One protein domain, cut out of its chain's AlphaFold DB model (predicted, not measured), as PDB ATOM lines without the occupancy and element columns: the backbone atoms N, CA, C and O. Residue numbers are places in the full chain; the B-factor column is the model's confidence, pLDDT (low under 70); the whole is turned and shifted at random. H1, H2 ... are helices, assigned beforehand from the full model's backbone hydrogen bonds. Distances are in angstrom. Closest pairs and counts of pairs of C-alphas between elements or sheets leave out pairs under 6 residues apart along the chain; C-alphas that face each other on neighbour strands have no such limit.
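This is residues 104 to 115 and 133 to 169 of the 358 residues of the protein "Hypothetical protein" of Spirometra erinaceieuropaei (UniProt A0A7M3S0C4). The long helix H3 and the short helix H2 meet near their ends as a wide, open V. H1, a separate short helix, stands near H2 inside the V, and most of H3 sticks out free, residues 145 to 150 and 152 to 168. The printed part has 49 residues with three named helices, H1, H2, H3 in chain order, and no named strand: all helix. It is only just extended, close to loose, with a radius of gyration of the C-alphas of 14.9 A, and flat, spanning 47 by 29 by 11 A.

H3, residues 145 to 168, is 34.3 A long and ends at C-alpha 168, (178.725, 232.648, 225.537). H2, residues 133 to 142, is 14.2 A long. H1, residues 104 to 115, is 16.4 A long and begins at C-alpha 104, (154.968, 252.646, 215.453).

H3 and H2 are close but not clearly touching, the closest C-alphas, of Leu 148 and Leu 142, 6.9 A apart; they run the same way at a steep tilt of 60 degrees. H2 and H1 are close but not clearly touching, the closest C-alphas, of Thr 139 and Leu 106, 7.6 A apart. H1 and H3 are apart. In H1, H2 and H3 every O i to N i+4 pair is within hydrogen-bond range.

The C-alphas farthest apart, of Ala 133 and Met 168, are 46.9 A apart. Residues 116 to 132 are not printed; the gap is 20.8 A between C-alphas 115 and 133. The link from H2 to H3 is tight. No printed residue is under pLDDT 70.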
ATOM      1  N   SER A 104     155.333 253.953 214.894       76.00
ATOM      2  CA  SER A 104     154.968 252.646 215.453       76.00
ATOM      3  C   SER A 104     155.327 252.514 216.925       76.00
ATOM      4  O   SER A 104     154.497 252.014 217.690       76.00
ATOM      5  N   PHE A 105     156.477 253.045 217.349       79.94
ATOM      6  CA  PHE A 105     156.841 253.128 218.763       79.94
ATOM      7  C   PHE A 105     155.795 253.913 219.564       79.94
ATOM      8  O   PHE A 105     155.298 253.440 220.586       79.94
ATOM      9  N   LEU A 106     155.367 255.071 219.057       77.12
ATOM     10  CA  LEU A 106     154.340 255.899 219.686       77.12
ATOM     11  C   LEU A 106     152.984 255.203 219.771       77.12
ATOM     12  O   LEU A 106     152.324 255.257 220.809       77.12
ATOM     13  N   ARG A 107     152.578 254.490 218.713       78.19
ATOM     14  CA  ARG A 107     151.370 253.651 218.747       78.19
ATOM     15  C   ARG A 107     151.472 252.564 219.812       78.19
ATOM     16  O   ARG A 107     150.486 252.285 220.494       78.19
ATOM     17  N   GLN A 108     152.638 251.947 219.970       81.44
ATOM     18  CA  GLN A 108     152.861 250.918 220.980       81.44
ATOM     19  C   GLN A 108     152.877 251.499 222.400       81.44
ATOM     20  O   GLN A 108     152.249 250.930 223.297       81.44
ATOM     21  N   LEU A 109     153.498 252.662 222.597       80.38
ATOM     22  CA  LEU A 109     153.501 253.391 223.864       80.38
ATOM     23  C   LEU A 109     152.081 253.804 224.268       80.38
ATOM     24  O   LEU A 109     151.656 253.525 225.390       80.38
ATOM     25  N   ARG A 110     151.313 254.371 223.331       78.38
ATOM     26  CA  ARG A 110     149.908 254.747 223.527       78.38
ATOM     27  C   ARG A 110     149.062 253.553 223.957       78.38
ATOM     28  O   ARG A 110     148.422 253.610 225.003       78.38
ATOM     29  N   ARG A 111     149.149 252.429 223.237       78.06
ATOM     30  CA  ARG A 111     148.452 251.182 223.611       78.06
ATOM     31  C   ARG A 111     148.863 250.672 224.991       78.06
ATOM     32  O   ARG A 111     148.036 250.125 225.714       78.06
ATOM     33  N   THR A 112     150.132 250.817 225.364       77.44
ATOM     34  CA  THR A 112     150.638 250.359 226.668       77.44
ATOM     35  C   THR A 112     150.117 251.235 227.808       77.44
ATOM     36  O   THR A 112     149.755 250.716 228.862       77.44
ATOM     37  N   LEU A 113     150.015 252.548 227.601       74.38
ATOM     38  CA  LEU A 113     149.412 253.467 228.568       74.38
ATOM     39  C   LEU A 113     147.898 253.250 228.687       74.38
ATOM     40  O   LEU A 113     147.389 253.154 229.800       74.38
ATOM     41  N   GLU A 114     147.197 253.059 227.568       74.81
ATOM     42  CA  GLU A 114     145.760 252.750 227.543       74.81
ATOM     43  C   GLU A 114     145.444 251.413 228.241       74.81
ATOM     44  O   GLU A 114     144.494 251.327 229.017       74.81
ATOM     45  N   ARG A 115     146.284 250.382 228.058       72.12
ATOM     46  CA  ARG A 115     146.161 249.089 228.764       72.12
ATOM     47  C   ARG A 115     146.448 249.176 230.261       72.12
ATOM     48  O   ARG A 115     145.879 248.409 231.031       72.12
ATOM     49  N   ALA A 133     147.488 267.299 221.232       78.25
ATOM     50  CA  ALA A 133     148.567 268.288 221.236       78.25
ATOM     51  C   ALA A 133     149.827 267.819 221.992       78.25
ATOM     52  O   ALA A 133     150.943 268.084 221.550       78.25
ATOM     53  N   GLU A 134     149.669 267.100 223.104       80.56
ATOM     54  CA  GLU A 134     150.785 266.585 223.906       80.56
ATOM     55  C   GLU A 134     151.434 265.370 223.235       80.56
ATOM     56  O   GLU A 134     152.654 265.224 223.261       80.56
ATOM     57  N   TRP A 135     150.643 264.544 222.541       81.69
ATOM     58  CA  TRP A 135     151.166 263.481 221.679       81.69
ATOM     59  C   TRP A 135     151.934 264.028 220.476       81.69
ATOM     60  O   TRP A 135     152.995 263.499 220.136       81.69
ATOM     61  N   ASN A 136     151.446 265.101 219.854       80.75
ATOM     62  CA  ASN A 136     152.153 265.776 218.765       80.75
ATOM     63  C   ASN A 136     153.469 266.395 219.251       80.75
ATOM     64  O   ASN A 136     154.501 266.204 218.612       80.75
ATOM     65  N   TRP A 137     153.463 267.043 220.420       86.69
ATOM     66  CA  TRP A 137     154.685 267.531 221.061       86.69
ATOM     67  C   TRP A 137     155.684 266.401 221.342       86.69
ATOM     68  O   TRP A 137     156.877 266.528 221.063       86.69
ATOM     69  N   LEU A 138     155.210 265.267 221.859       82.38
ATOM     70  CA  LEU A 138     156.064 264.120 222.159       82.38
ATOM     71  C   LEU A 138     156.641 263.511 220.873       82.38
ATOM     72  O   LEU A 138     157.805 263.125 220.842       82.38
ATOM     73  N   THR A 139     155.869 263.510 219.787       81.88
ATOM     74  CA  THR A 139     156.336 263.113 218.450       81.88
ATOM     75  C   THR A 139     157.441 264.039 217.941       81.88
ATOM     76  O   THR A 139     158.468 263.566 217.459       81.88
ATOM     77  N   GLU A 140     157.278 265.354 218.095       83.62
ATOM     78  CA  GLU A 140     158.295 266.351 217.740       83.62
ATOM     79  C   GLU A 140     159.583 266.168 218.560       83.62
ATOM     80  O   GLU A 140     160.688 266.246 218.027       83.62
ATOM     81  N   LYS A 141     159.470 265.856 219.856       82.75
ATOM     82  CA  LYS A 141     160.643 265.609 220.704       82.75
ATOM     83  C   LYS A 141     161.342 264.287 220.417       82.75
ATOM     84  O   LYS A 141     162.569 264.270 220.378       82.75
ATOM     85  N   LEU A 142     160.599 263.208 220.184       80.56
ATOM     86  CA  LEU A 142     161.181 261.903 219.854       80.56
ATOM     87  C   LEU A 142     161.785 261.853 218.446       80.56
ATOM     88  O   LEU A 142     162.706 261.080 218.216       80.56
ATOM     89  N   SER A 143     161.305 262.691 217.526       79.88
ATOM     90  CA  SER A 143     161.909 262.863 216.195       79.88
ATOM     91  C   SER A 143     163.155 263.757 216.198       79.88
ATOM     92  O   SER A 143     163.775 263.966 215.154       79.88
ATOM     93  N   GLY A 144     163.567 264.266 217.365       82.25
ATOM     94  CA  GLY A 144     164.831 264.972 217.520       82.25
ATOM     95  C   GLY A 144     166.018 264.071 217.172       82.25
ATOM     96  O   GLY A 144     166.121 262.947 217.659       82.25
ATOM     97  N   LYS A 145     166.952 264.583 216.361       78.25
ATOM     98  CA  LYS A 145     168.120 263.823 215.875       78.25
ATOM     99  C   LYS A 145     168.934 263.177 217.001       78.25
ATOM    100  O   LYS A 145     169.301 262.017 216.880       78.25
ATOM    101  N   SER A 146     169.156 263.894 218.103       78.81
ATOM    102  CA  SER A 146     169.897 263.380 219.263       78.81
ATOM    103  C   SER A 146     169.180 262.230 219.971       78.81
ATOM    104  O   SER A 146     169.815 261.289 220.436       78.81
ATOM    105  N   VAL A 147     167.848 262.280 220.028       81.44
ATOM    106  CA  VAL A 147     167.025 261.238 220.649       81.44
ATOM    107  C   VAL A 147     167.024 259.981 219.781       81.44
ATOM    108  O   VAL A 147     167.230 258.885 220.292       81.44
ATOM    109  N   LEU A 148     166.881 260.138 218.463       77.56
ATOM    110  CA  LEU A 148     166.989 259.027 217.513       77.56
ATOM    111  C   LEU A 148     168.382 258.388 217.532       77.56
ATOM    112  O   LEU A 148     168.495 257.167 217.528       77.56
ATOM    113  N   GLN A 149     169.441 259.197 217.619       77.75
ATOM    114  CA  GLN A 149     170.809 258.700 217.793       77.75
ATOM    115  C   GLN A 149     170.961 257.885 219.083       77.75
ATOM    116  O   GLN A 149     171.574 256.821 219.053       77.75
ATOM    117  N   ALA A 150     170.368 258.330 220.195       77.19
ATOM    118  CA  ALA A 150     170.393 257.587 221.454       77.19
ATOM    119  C   ALA A 150     169.643 256.247 221.363       77.19
ATOM    120  O   ALA A 150     170.130 255.239 221.875       77.19
ATOM    121  N   PHE A 151     168.492 256.207 220.684       79.94
ATOM    122  CA  PHE A 151     167.765 254.956 220.462       79.94
ATOM    123  C   PHE A 151     168.525 253.989 219.554       79.94
ATOM    124  O   PHE A 151     168.632 252.810 219.877       79.94
ATOM    125  N   ASN A 152     169.124 254.480 218.471       78.00
ATOM    126  CA  ASN A 152     169.960 253.647 217.609       78.00
ATOM    127  C   ASN A 152     171.171 253.096 218.368       78.00
ATOM    128  O   ASN A 152     171.495 251.921 218.231       78.00
ATOM    129  N   LEU A 153     171.815 253.913 219.208       79.50
ATOM    130  CA  LEU A 153     172.910 253.458 220.063       79.50
ATOM    131  C   LEU A 153     172.445 252.341 221.006       79.50
ATOM    132  O   LEU A 153     173.116 251.319 221.122       79.50
ATOM    133  N   HIS A 154     171.285 252.512 221.643       83.00
ATOM    134  CA  HIS A 154     170.685 251.480 222.483       83.00
ATOM    135  C   HIS A 154     170.466 250.174 221.708       83.00
ATOM    136  O   HIS A 154     170.842 249.110 222.193       83.00
ATOM    137  N   ASP A 155     169.908 250.242 220.500       77.19
ATOM    138  CA  ASP A 155     169.604 249.055 219.698       77.19
ATOM    139  C   ASP A 155     170.878 248.344 219.214       77.19
ATOM    140  O   ASP A 155     170.954 247.112 219.244       77.19
ATOM    141  N   VAL A 156     171.919 249.102 218.853       82.06
ATOM    142  CA  VAL A 156     173.248 248.561 218.523       82.06
ATOM    143  C   VAL A 156     173.863 247.860 219.735       82.06
ATOM    144  O   VAL A 156     174.313 246.720 219.612       82.06
ATOM    145  N   ILE A 157     173.840 248.490 220.915       79.69
ATOM    146  CA  ILE A 157     174.357 247.894 222.157       79.69
ATOM    147  C   ILE A 157     173.563 246.634 222.520       79.69
ATOM    148  O   ILE A 157     174.153 245.609 222.863       79.69
ATOM    149  N   ALA A 158     172.235 246.671 222.412       77.81
ATOM    150  CA  ALA A 158     171.373 245.527 222.691       77.81
ATOM    151  C   ALA A 158     171.653 244.356 221.735       77.81
ATOM    152  O   ALA A 158     171.746 243.207 222.171       77.81
ATOM    153  N   SER A 159     171.843 244.641 220.444       78.06
ATOM    154  CA  SER A 159     172.214 243.642 219.436       78.06
ATOM    155  C   SER A 159     173.598 243.041 219.699       78.06
ATOM    156  O   SER A 159     173.773 241.820 219.616       78.06
ATOM    157  N   ALA A 160     174.574 243.871 220.078       78.88
ATOM    158  CA  ALA A 160     175.909 243.420 220.458       78.88
ATOM    159  C   ALA A 160     175.855 242.505 221.690       78.88
ATOM    160  O   ALA A 160     176.402 241.404 221.657       78.88
ATOM    161  N   LEU A 161     175.111 242.894 222.730       82.62
ATOM    162  CA  LEU A 161     174.927 242.089 223.938       82.62
ATOM    163  C   LEU A 161     174.258 240.745 223.637       82.62
ATOM    164  O   LEU A 161     174.686 239.714 224.150       82.62
ATOM    165  N   GLU A 162     173.230 240.730 222.793       81.81
ATOM    166  CA  GLU A 162     172.556 239.494 222.397       81.81
ATOM    167  C   GLU A 162     173.469 238.597 221.542       81.81
ATOM    168  O   GLU A 162     173.445 237.373 221.670       81.81
ATOM    169  N   THR A 163     174.328 239.185 220.710       82.44
ATOM    170  CA  THR A 163     175.348 238.442 219.956       82.44
ATOM    171  C   THR A 163     176.377 237.812 220.894       82.44
ATOM    172  O   THR A 163     176.637 236.613 220.779       82.44
ATOM    173  N   CYS A 164     176.891 238.567 221.871       80.12
ATOM    174  CA  CYS A 164     177.769 238.048 222.924       80.12
ATOM    175  C   CYS A 164     177.087 236.926 223.713       80.12
ATOM    176  O   CYS A 164     177.667 235.860 223.902       80.12
ATOM    177  N   ARG A 165     175.817 237.106 224.092       82.19
ATOM    178  CA  ARG A 165     175.033 236.089 224.801       82.19
ATOM    179  C   ARG A 165     174.911 234.789 224.009       82.19
ATOM    180  O   ARG A 165     175.036 233.714 224.585       82.19
ATOM    181  N   ARG A 166     174.688 234.862 222.694       83.12
ATOM    182  CA  ARG A 166     174.627 233.666 221.834       83.12
ATOM    183  C   ARG A 166     175.963 232.936 221.753       83.12
ATOM    184  O   ARG A 166     175.960 231.712 221.702       83.12
ATOM    185  N   GLN A 167     177.075 233.669 221.734       82.12
ATOM    186  CA  GLN A 167     178.418 233.082 221.716       82.12
ATOM    187  C   GLN A 167     178.790 232.451 223.065       82.12
ATOM    188  O   GLN A 167     179.368 231.370 223.087       82.12
ATOM    189  N   MET A 168     178.414 233.092 224.173       76.38
ATOM    190  CA  MET A 168     178.725 232.648 225.537       76.38
ATOM    191  C   MET A 168     177.767 231.571 226.075       76.38
ATOM    192  O   MET A 168     178.095 230.856 227.019       76.38
ATOM    193  N   GLY A 169     176.575 231.414 225.491       78.56
ATOM    194  CA  GLY A 169     175.620 230.375 225.876       78.56
ATOM    195  C   GLY A 169     175.148 230.500 227.331       78.56
ATOM    196  O   GLY A 169     174.537 231.500 227.703       78.56
TER     197      GLY A 169